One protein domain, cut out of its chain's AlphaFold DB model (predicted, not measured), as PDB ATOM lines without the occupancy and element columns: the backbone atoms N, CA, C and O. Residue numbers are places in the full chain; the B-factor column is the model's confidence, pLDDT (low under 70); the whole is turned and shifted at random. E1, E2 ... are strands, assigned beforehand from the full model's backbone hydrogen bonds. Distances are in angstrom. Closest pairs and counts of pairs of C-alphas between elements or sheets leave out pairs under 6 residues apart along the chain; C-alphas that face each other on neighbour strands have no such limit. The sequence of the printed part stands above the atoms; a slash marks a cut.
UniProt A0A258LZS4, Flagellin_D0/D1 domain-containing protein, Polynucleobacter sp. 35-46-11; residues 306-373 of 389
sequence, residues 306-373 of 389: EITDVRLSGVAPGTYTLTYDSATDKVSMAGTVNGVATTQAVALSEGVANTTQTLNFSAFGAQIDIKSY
ATOM      1  N   GLU A 306      49.910 -28.763 -32.845       65.88
ATOM      2  CA  GLU A 306      49.404 -28.453 -31.499       65.88
ATOM      3  C   GLU A 306      47.951 -27.952 -31.564       65.88
ATOM      4  O   GLU A 306      47.556 -27.290 -32.526       65.88
ATOM      5  N   ILE A 307      47.149 -28.231 -30.531       67.62
ATOM      6  CA  ILE A 307      45.831 -27.601 -30.354       67.62
ATOM      7  C   ILE A 307      46.044 -26.180 -29.826       67.62
ATOM      8  O   ILE A 307      46.516 -26.000 -28.707       67.62
ATOM      9  N   THR A 308      45.669 -25.171 -30.610       66.81
ATOM     10  CA  THR A 308      45.847 -23.760 -30.238       66.81
ATOM     11  C   THR A 308      44.612 -23.126 -29.622       66.81
ATOM     12  O   THR A 308      44.743 -22.144 -28.896       66.81
ATOM     13  N   ASP A 309      43.421 -23.649 -29.919       63.88
ATOM     14  CA  ASP A 309      42.179 -23.144 -29.334       63.88
ATOM     15  C   ASP A 309      41.115 -24.244 -29.233       63.88
ATOM     16  O   ASP A 309      41.049 -25.155 -30.062       63.88
ATOM     17  N   VAL A 310      40.259 -24.138 -28.216       70.69
ATOM     18  CA  VAL A 310      39.081 -24.990 -28.023       70.69
ATOM     19  C   VAL A 310      37.898 -24.089 -27.702       70.69
ATOM     20  O   VAL A 310      37.776 -23.535 -26.609       70.69
ATOM     21  N   ARG A 311      36.985 -23.960 -28.659       74.81
ATOM     22  CA  ARG A 311      35.823 -23.075 -28.579       74.81
ATOM     23  C   ARG A 311      34.580 -23.908 -28.316       74.81
ATOM     24  O   ARG A 311      34.216 -24.767 -29.112       74.81
ATOM     25  N   LEU A 312      33.902 -23.631 -27.207       75.88
ATOM     26  CA  LEU A 312      32.688 -24.332 -26.791       75.88
ATOM     27  C   LEU A 312      31.497 -23.371 -26.863       75.88
ATOM     28  O   LEU A 312      31.509 -22.310 -26.243       75.88
ATOM     29  N   SER A 313      30.460 -23.731 -27.616       69.12
ATOM     30  CA  SER A 313      29.232 -22.949 -27.761       69.12
ATOM     31  C   SER A 313      28.010 -23.853 -27.610       69.12
ATOM     32  O   SER A 313      27.699 -24.651 -28.489       69.12
ATOM     33  N   GLY A 314      27.313 -23.741 -26.475       63.78
ATOM     34  CA  GLY A 314      26.093 -24.519 -26.213       63.78
ATOM     35  C   GLY A 314      26.324 -25.994 -25.860       63.78
ATOM     36  O   GLY A 314      25.391 -26.789 -25.949       63.78
ATOM     37  N   VAL A 315      27.542 -26.359 -25.452       71.19
ATOM     38  CA  VAL A 315      27.906 -27.729 -25.064       71.19
ATOM     39  C   VAL A 315      27.213 -28.114 -23.752       71.19
ATOM     40  O   VAL A 315      27.259 -27.362 -22.775       71.19
ATOM     41  N   ALA A 316      26.578 -29.287 -23.706       68.69
ATOM     42  CA  ALA A 316      25.940 -29.787 -22.488       68.69
ATOM     43  C   ALA A 316      26.990 -30.110 -21.399       68.69
ATOM     44  O   ALA A 316      28.085 -30.567 -21.735       68.69
ATOM     45  N   PRO A 317      26.694 -29.928 -20.098       69.12
ATOM     46  CA  PRO A 317      27.606 -30.340 -19.033       69.12
ATOM     47  C   PRO A 317      27.873 -31.851 -19.084       69.12
ATOM     48  O   PRO A 317      26.936 -32.647 -19.065       69.12
ATOM     49  N   GLY A 318      29.142 -32.251 -19.138       72.44
ATOM     50  CA  GLY A 318      29.528 -33.657 -19.203       72.44
ATOM     51  C   GLY A 318      31.014 -33.848 -19.487       72.44
ATOM     52  O   GLY A 318      31.742 -32.890 -19.743       72.44
ATOM     53  N   THR A 319      31.457 -35.103 -19.433       74.44
ATOM     54  CA  THR A 319      32.800 -35.498 -19.866       74.44
ATOM     55  C   THR A 319      32.769 -35.819 -21.355       74.44
ATOM     56  O   THR A 319      31.967 -36.647 -21.794       74.44
ATOM     57  N   TYR A 320      33.659 -35.180 -22.110       79.06
ATOM     58  CA  TYR A 320      33.886 -35.452 -23.524       79.06
ATOM     59  C   TYR A 320      35.293 -36.009 -23.696       79.06
ATOM     60  O   TYR A 320      36.243 -35.476 -23.125       79.06
ATOM     61  N   THR A 321      35.425 -37.086 -24.458       77.19
ATOM     62  CA  THR A 321      36.716 -37.673 -24.811       77.19
ATOM     63  C   THR A 321      37.052 -37.314 -26.245       77.19
ATOM     64  O   THR A 321      36.214 -37.438 -27.136       77.19
ATOM     65  N   LEU A 322      38.283 -36.859 -26.463       77.62
ATOM     66  CA  LEU A 322      38.841 -36.672 -27.792       77.62
ATOM     67  C   LEU A 322      39.822 -37.804 -28.057       77.62
ATOM     68  O   LEU A 322      40.632 -38.151 -27.197       77.62
ATOM     69  N   THR A 323      39.748 -38.382 -29.244       76.06
ATOM     70  CA  THR A 323      40.628 -39.469 -29.659       76.06
ATOM     71  C   THR A 323      41.059 -39.221 -31.091       76.06
ATOM     72  O   THR A 323      40.215 -39.048 -31.967       76.06
ATOM     73  N   TYR A 324      42.368 -39.183 -31.317       77.69
ATOM     74  CA  TYR A 324      42.942 -39.196 -32.654       77.69
ATOM     75  C   TYR A 324      43.121 -40.643 -33.117       77.69
ATOM     76  O   TYR A 324      43.643 -41.467 -32.367       77.69
ATOM     77  N   ASP A 325      42.673 -40.939 -34.332       73.25
ATOM     78  CA  ASP A 325      42.877 -42.212 -35.014       73.25
ATOM     79  C   ASP A 325      43.873 -42.011 -36.160       73.25
ATOM     80  O   ASP A 325      43.533 -41.412 -37.183       73.25
ATOM     81  N   SER A 326      45.093 -42.523 -35.978       63.97
ATOM     82  CA  SER A 326      46.182 -42.444 -36.954       63.97
ATOM     83  C   SER A 326      45.975 -43.325 -38.187       63.97
ATOM     84  O   SER A 326      46.673 -43.141 -39.176       63.97
ATOM     85  N   ALA A 327      45.037 -44.279 -38.167       68.69
ATOM     86  CA  ALA A 327      44.737 -45.106 -39.335       68.69
ATOM     87  C   ALA A 327      43.750 -44.425 -40.293       68.69
ATOM     88  O   ALA A 327      43.676 -44.784 -41.468       68.69
ATOM     89  N   THR A 328      42.953 -43.479 -39.788       71.69
ATOM     90  CA  THR A 328      41.925 -42.782 -40.574       71.69
ATOM     91  C   THR A 328      42.098 -41.266 -40.620       71.69
ATOM     92  O   THR A 328      41.238 -40.595 -41.198       71.69
ATOM     93  N   ASP A 329      43.173 -40.746 -40.018       71.56
ATOM     94  CA  ASP A 329      43.486 -39.324 -39.834       71.56
ATOM     95  C   ASP A 329      42.281 -38.522 -39.334       71.56
ATOM     96  O   ASP A 329      41.931 -37.454 -39.839       71.56
ATOM     97  N   LYS A 330      41.573 -39.063 -38.340       78.38
ATOM     98  CA  LYS A 330      40.360 -38.449 -37.790       78.38
ATOM     99  C   LYS A 330      40.513 -38.160 -36.315       78.38
ATOM    100  O   LYS A 330      40.947 -39.007 -35.542       78.38
ATOM    101  N   VAL A 331      40.042 -36.987 -35.906       81.88
ATOM    102  CA  VAL A 331      39.777 -36.705 -34.495       81.88
ATOM    103  C   VAL A 331      38.311 -36.993 -34.232       81.88
ATOM    104  O   VAL A 331      37.421 -36.403 -34.846       81.88
ATOM    105  N   SER A 332      38.061 -37.914 -33.317       82.00
ATOM    106  CA  SER A 332      36.732 -38.243 -32.825       82.00
ATOM    107  C   SER A 332      36.498 -37.583 -31.480       82.00
ATOM    108  O   SER A 332      37.343 -37.674 -30.596       82.00
ATOM    109  N   MET A 333      35.335 -36.957 -31.310       83.19
ATOM    110  CA  MET A 333      34.845 -36.530 -30.006       83.19
ATOM    111  C   MET A 333      33.660 -37.403 -29.606       83.19
ATOM    112  O   MET A 333      32.712 -37.556 -30.381       83.19
ATOM    113  N   ALA A 334      33.718 -37.986 -28.413       82.81
ATOM    114  CA  ALA A 334      32.663 -38.816 -27.852       82.81
ATOM    115  C   ALA A 334      32.176 -38.248 -26.516       82.81
ATOM    116  O   ALA A 334      32.944 -37.698 -25.730       82.81
ATOM    117  N   GLY A 335      30.878 -38.368 -26.255       82.56
ATOM    118  CA  GLY A 335      30.266 -37.899 -25.018       82.56
ATOM    119  C   GLY A 335      28.755 -38.058 -25.040       82.56
ATOM    120  O   GLY A 335      28.189 -38.628 -25.972       82.56
ATOM    121  N   THR A 336      28.085 -37.559 -24.006       77.19
ATOM    122  CA  THR A 336      26.623 -37.654 -23.901       77.19
ATOM    123  C   THR A 336      25.985 -36.320 -24.269       77.19
ATOM    124  O   THR A 336      26.213 -35.323 -23.593       77.19
ATOM    125  N   VAL A 337      25.148 -36.306 -25.308       77.50
ATOM    126  CA  VAL A 337      24.370 -35.131 -25.729       77.50
ATOM    127  C   VAL A 337      22.899 -35.457 -25.515       77.50
ATOM    128  O   VAL A 337      22.398 -36.448 -26.043       77.50
ATOM    129  N   ASN A 338      22.203 -34.667 -24.692       78.31
ATOM    130  CA  ASN A 338      20.788 -34.885 -24.349       78.31
ATOM    131  C   ASN A 338      20.470 -36.307 -23.833       78.31
ATOM    132  O   ASN A 338      19.417 -36.864 -24.131       78.31
ATOM    133  N   GLY A 339      21.387 -36.913 -23.070       77.50
ATOM    134  CA  GLY A 339      21.220 -38.264 -22.516       77.50
ATOM    135  C   GLY A 339      21.560 -39.411 -23.477       77.50
ATOM    136  O   GLY A 339      21.426 -40.569 -23.091       77.50
ATOM    137  N   VAL A 340      22.023 -39.118 -24.698       81.75
ATOM    138  CA  VAL A 340      22.408 -40.121 -25.704       81.75
ATOM    139  C   VAL A 340      23.917 -40.096 -25.936       81.75
ATOM    140  O   VAL A 340      24.502 -39.036 -26.179       81.75
ATOM    141  N   ALA A 341      24.548 -41.271 -25.898       86.31
ATOM    142  CA  ALA A 341      25.948 -41.426 -26.272       86.31
ATOM    143  C   ALA A 341      26.120 -41.087 -27.759       86.31
ATOM    144  O   ALA A 341      25.559 -41.746 -28.633       86.31
ATOM    145  N   THR A 342      26.876 -40.030 -28.029       84.56
ATOM    146  CA  THR A 342      27.151 -39.507 -29.364       84.56
ATOM    147  C   THR A 342      28.650 -39.603 -29.629       84.56
ATOM    148  O   THR A 342      29.467 -39.445 -28.720       84.56
ATOM    149  N   THR A 343      29.031 -39.863 -30.876       88.62
ATOM    150  CA  THR A 343      30.417 -39.763 -31.342       88.62
ATOM    151  C   THR A 343      30.419 -39.085 -32.702       88.62
ATOM    152  O   THR A 343      29.633 -39.449 -33.575       88.62
ATOM    153  N   GLN A 344      31.285 -38.092 -32.880       87.00
ATOM    154  CA  GLN A 344      31.480 -37.406 -34.153       87.00
ATOM    155  C   GLN A 344      32.960 -37.423 -34.500       87.00
ATOM    156  O   GLN A 344      33.777 -36.971 -33.704       87.00
ATOM    157  N   ALA A 345      33.283 -37.927 -35.688       87.31
ATOM    158  CA  ALA A 345      34.631 -37.923 -36.234       87.31
ATOM    159  C   ALA A 345      34.765 -36.823 -37.289       87.31
ATOM    160  O   ALA A 345      33.920 -36.711 -38.181       87.31
ATOM    161  N   VAL A 346      35.831 -36.034 -37.198       84.69
ATOM    162  CA  VAL A 346      36.196 -35.000 -38.169       84.69
ATOM    163  C   VAL A 346      37.567 -35.352 -38.733       84.69
ATOM    164  O   VAL A 346      38.485 -35.660 -37.977       84.69
ATOM    165  N   ALA A 347      37.690 -35.347 -40.060       81.31
ATOM    166  CA  ALA A 347      38.963 -35.606 -40.723       81.31
ATOM    167  C   ALA A 347      39.932 -34.442 -40.496       81.31
ATOM    168  O   ALA A 347      39.577 -33.275 -40.701       81.31
ATOM    169  N   LEU A 348      41.154 -34.778 -40.111       74.19
ATOM    170  CA  LEU A 348      42.294 -33.892 -40.241       74.19
ATOM    171  C   LEU A 348      42.670 -33.852 -41.722       74.19
ATOM    172  O   LEU A 348      42.781 -34.884 -42.377       74.19
ATOM    173  N   SER A 349      42.772 -32.654 -42.280       67.31
ATOM    174  CA  SER A 349      43.268 -32.473 -43.642       67.31
ATOM    175  C   SER A 349      44.787 -32.441 -43.601       67.31
ATOM    176  O   SER A 349      45.338 -31.936 -42.622       67.31
ATOM    177  N   GLU A 350      45.446 -32.884 -44.673       61.94
ATOM    178  CA  GLU A 350      46.891 -32.704 -44.842       61.94
ATOM    179  C   GLU A 350      47.281 -31.258 -44.500       61.94
ATOM    180  O   GLU A 350      46.763 -30.288 -45.067       61.94
ATOM    181  N   GLY A 351      48.131 -31.123 -43.485       58.06
ATOM    182  CA  GLY A 351      48.540 -29.835 -42.958       58.06
ATOM    183  C   GLY A 351      49.640 -29.252 -43.829       58.06
ATOM    184  O   GLY A 351      50.723 -29.821 -43.925       58.06
ATOM    185  N   VAL A 352      49.390 -28.089 -44.427       60.28
ATOM    186  CA  VAL A 352      50.474 -27.229 -44.916       60.28
ATOM    187  C   VAL A 352      51.157 -26.616 -43.693       60.28
ATOM    188  O   VAL A 352      50.473 -26.191 -42.756       60.28
ATOM    189  N   ALA A 353      52.490 -26.558 -43.678       63.53
ATOM    190  CA  ALA A 353      53.214 -25.976 -42.553       63.53
ATOM    191  C   ALA A 353      52.703 -24.563 -42.204       63.53
ATOM    192  O   ALA A 353      52.430 -23.741 -43.081       63.53
ATOM    193  N   ASN A 354      52.594 -24.281 -40.904       69.38
ATOM    194  CA  ASN A 354      52.114 -23.022 -40.332       69.38
ATOM    195  C   ASN A 354      50.664 -22.651 -40.717       69.38
ATOM    196  O   ASN A 354      50.324 -21.470 -40.817       69.38
ATOM    197  N   THR A 355      49.797 -23.649 -40.904       72.62
ATOM    198  CA  THR A 355      48.352 -23.445 -41.088       72.62
ATOM    199  C   THR A 355      47.554 -23.930 -39.884       72.62
ATOM    200  O   THR A 355      47.985 -24.813 -39.142       72.62
ATOM    201  N   THR A 356      46.385 -23.324 -39.681       79.12
ATOM    202  CA  THR A 356      45.425 -23.735 -38.656       79.12
ATOM    203  C   THR A 356      44.236 -24.402 -39.327       79.12
ATOM    204  O   THR A 356      43.598 -23.805 -40.195       79.12
ATOM    205  N   GLN A 357      43.930 -25.626 -38.908       81.62
ATOM    206  CA  GLN A 357      42.715 -26.328 -39.283       81.62
ATOM    207  C   GLN A 357      41.709 -26.260 -38.130       81.62
ATOM    208  O   GLN A 357      42.009 -26.680 -37.016       81.62
ATOM    209  N   THR A 358      40.499 -25.779 -38.412       84.31
ATOM    210  CA  THR A 358      39.386 -25.815 -37.457       84.31
ATOM    211  C   THR A 358      38.591 -27.106 -37.630       84.31
ATOM    212  O   THR A 358      37.924 -27.311 -38.648       84.31
ATOM    213  N   LEU A 359      38.613 -27.969 -36.618       84.00
ATOM    214  CA  LEU A 359      37.758 -29.145 -36.523       84.00
ATOM    215  C   LEU A 359      36.428 -28.764 -35.877       84.00
ATOM    216  O   LEU A 359      36.389 -28.280 -34.747       84.00
ATOM    217  N   ASN A 360      35.324 -28.988 -36.590       87.25
ATOM    218  CA  ASN A 360      33.991 -28.632 -36.117       87.25
ATOM    219  C   ASN A 360      33.227 -29.867 -35.630       87.25
ATOM    220  O   ASN A 360      32.772 -30.687 -36.429       87.25
ATOM    221  N   PHE A 361      33.034 -29.949 -34.316       86.31
ATOM    222  CA  PHE A 361      32.223 -30.962 -33.659       86.31
ATOM    223  C   PHE A 361      30.796 -30.447 -33.420       86.31
ATOM    224  O   PHE A 361      30.347 -30.234 -32.287       86.31
ATOM    225  N   SER A 362      30.069 -30.232 -34.517       85.06
ATOM    226  CA  SER A 362      28.717 -29.665 -34.520       85.06
ATOM    227  C   SER A 362      27.693 -30.459 -33.705       85.06
ATOM    228  O   SER A 362      26.763 -29.858 -33.171       85.06
ATOM    229  N   ALA A 363      27.869 -31.776 -33.554       82.81
ATOM    230  CA  ALA A 363      26.987 -32.615 -32.739       82.81
ATOM    231  C   ALA A 363      27.052 -32.258 -31.244       82.81
ATOM    232  O   ALA A 363      26.140 -32.575 -30.485       82.81
ATOM    233  N   PHE A 364      28.122 -31.579 -30.840       80.81
ATOM    234  CA  PHE A 364      28.402 -31.207 -29.464       80.81
ATOM    235  C   PHE A 364      28.424 -29.696 -29.243       80.81
ATOM    236  O   PHE A 364      28.379 -29.269 -28.095       80.81
ATOM    237  N   GLY A 365      28.495 -28.890 -30.308       78.75
ATOM    238  CA  GLY A 365      28.679 -27.440 -30.210       78.75
ATOM    239  C   GLY A 365      30.122 -27.029 -29.898       78.75
ATOM    240  O   GLY A 365      30.342 -25.984 -29.287       78.75
ATOM    241  N   ALA A 366      31.113 -27.839 -30.280       80.12
ATOM    242  CA  ALA A 366      32.528 -27.549 -30.046       80.12
ATOM    243  C   ALA A 366      33.293 -27.329 -31.358       80.12
ATOM    244  O   ALA A 366      32.989 -27.941 -32.381       80.12
ATOM    245  N   GLN A 367      34.306 -26.472 -31.319       80.62
ATOM    246  CA  GLN A 367      35.286 -26.281 -32.384       80.62
ATOM    247  C   GLN A 367      36.687 -26.339 -31.787       80.62
ATOM    248  O   GLN A 367      36.901 -25.873 -30.669       80.62
ATOM    249  N   ILE A 368      37.629 -26.918 -32.520       78.62
ATOM    250  CA  ILE A 368      39.014 -27.084 -32.080       78.62
ATOM    251  C   ILE A 368      39.926 -26.606 -33.191       78.62
ATOM    252  O   ILE A 368      39.842 -27.118 -34.304       78.62
ATOM    253  N   ASP A 369      40.799 -25.659 -32.884       73.56
ATOM    254  CA  ASP A 369      41.802 -25.174 -33.819       73.56
ATOM    255  C   ASP A 369      43.108 -25.929 -33.591       73.56
ATOM    256  O   ASP A 369      43.683 -25.893 -32.502       73.56
ATOM    257  N   ILE A 370      43.579 -26.608 -34.632       73.12
ATOM    258  CA  ILE A 370      44.842 -27.341 -34.641       73.12
ATOM    259  C   ILE A 370      45.799 -26.599 -35.553       73.12
ATOM    260  O   ILE A 370      45.557 -26.471 -36.755       73.12
ATOM    261  N   LYS A 371      46.895 -26.105 -34.987       70.88
ATOM    262  CA  LYS A 371      47.971 -25.484 -35.745       70.88
ATOM    263  C   LYS A 371      49.010 -26.534 -36.101       70.88
ATOM    264  O   LYS A 371      49.575 -27.173 -35.218       70.88
ATOM    265  N   SER A 372      49.288 -26.673 -37.390       70.19
ATOM    266  CA  SER A 372      50.396 -27.489 -37.884       70.19
ATOM    267  C   SER A 372      51.628 -26.611 -38.045       70.19
ATOM    268  O   SER A 372      51.562 -25.558 -38.675       70.19
ATOM    269  N   TYR A 373      52.750 -27.015 -37.464       66.19
ATOM    270  CA  TYR A 373      54.033 -26.314 -37.559       66.19
ATOM    271  C   TYR A 373      54.930 -26.873 -38.665       66.19
ATOM    272  O   TYR A 373      55.845 -26.176 -39.096       66.19
TER     273      TYR A 373
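Overview. This is residues 306 to 373 of the 389 residues of the protein "Flagellin_D0/D1 domain-containing protein" of Polynucleobacter sp. 35-46-11 (UniProt A0A258LZS4). Two small antiparallel sheets of three strands each, E1 E6 E5 and E2 E3 E4, stand face to face as a sandwich, with their strands running at 27 degrees to each other. The chain crosses between the sheets twice, at the links E1 to E2 and E4 to E5. The printed part has 68 residues with six named strands, E1 to E6 in order, and no named helix: all strand. The whole is compact, with a radius of gyration of the C-alphas of 12.3 A, and elongated, spanning 39 by 25 by 15 A.

Along the chain. E1, residues 306 to 312, begins at C-alpha 306 (49.404, -28.453, -31.499) and is 17.8 A long. E2, residues 321 to 325, is 12.8 A long. E3, residues 330 to 337, measures 20.3 A, and E4, residues 340 to 347, 22.8 A, from C-alpha 340 at (22.408, -40.121, -25.704). E5, residues 355 to 361, measures 19.3 A. E6, residues 366 to 372, measures 19.5 A and ends at (50.396, -27.489, -37.884).

Arrangement. E1 is antiparallel to the inner strand E6, with N 308 and O 369 2.8 A apart, within hydrogen-bond range. In the other sheet, E2, E3 and E4 form a meander, each strand the antiparallel neighbour of the one before; N 323 and O 332 are 2.8 A apart, N 333 and O 344 2.9 A. E5 and E6 form a hairpin, with N 359 and O 368 2.8 A apart. Between the sheets, the closest C-alphas of E4 and E5 are those of Val 346 and Leu 359, 6.3 A. E1 and E4 are apart.

Size, cuts and confidence. The C-alphas farthest apart, those of Gly 339 and Ala 353, are 39.7 A apart. The printed part has no cut, and no link is long. Mean pLDDT of the printed part is 75.7; 17 residues are under 70, among them 349 to 354.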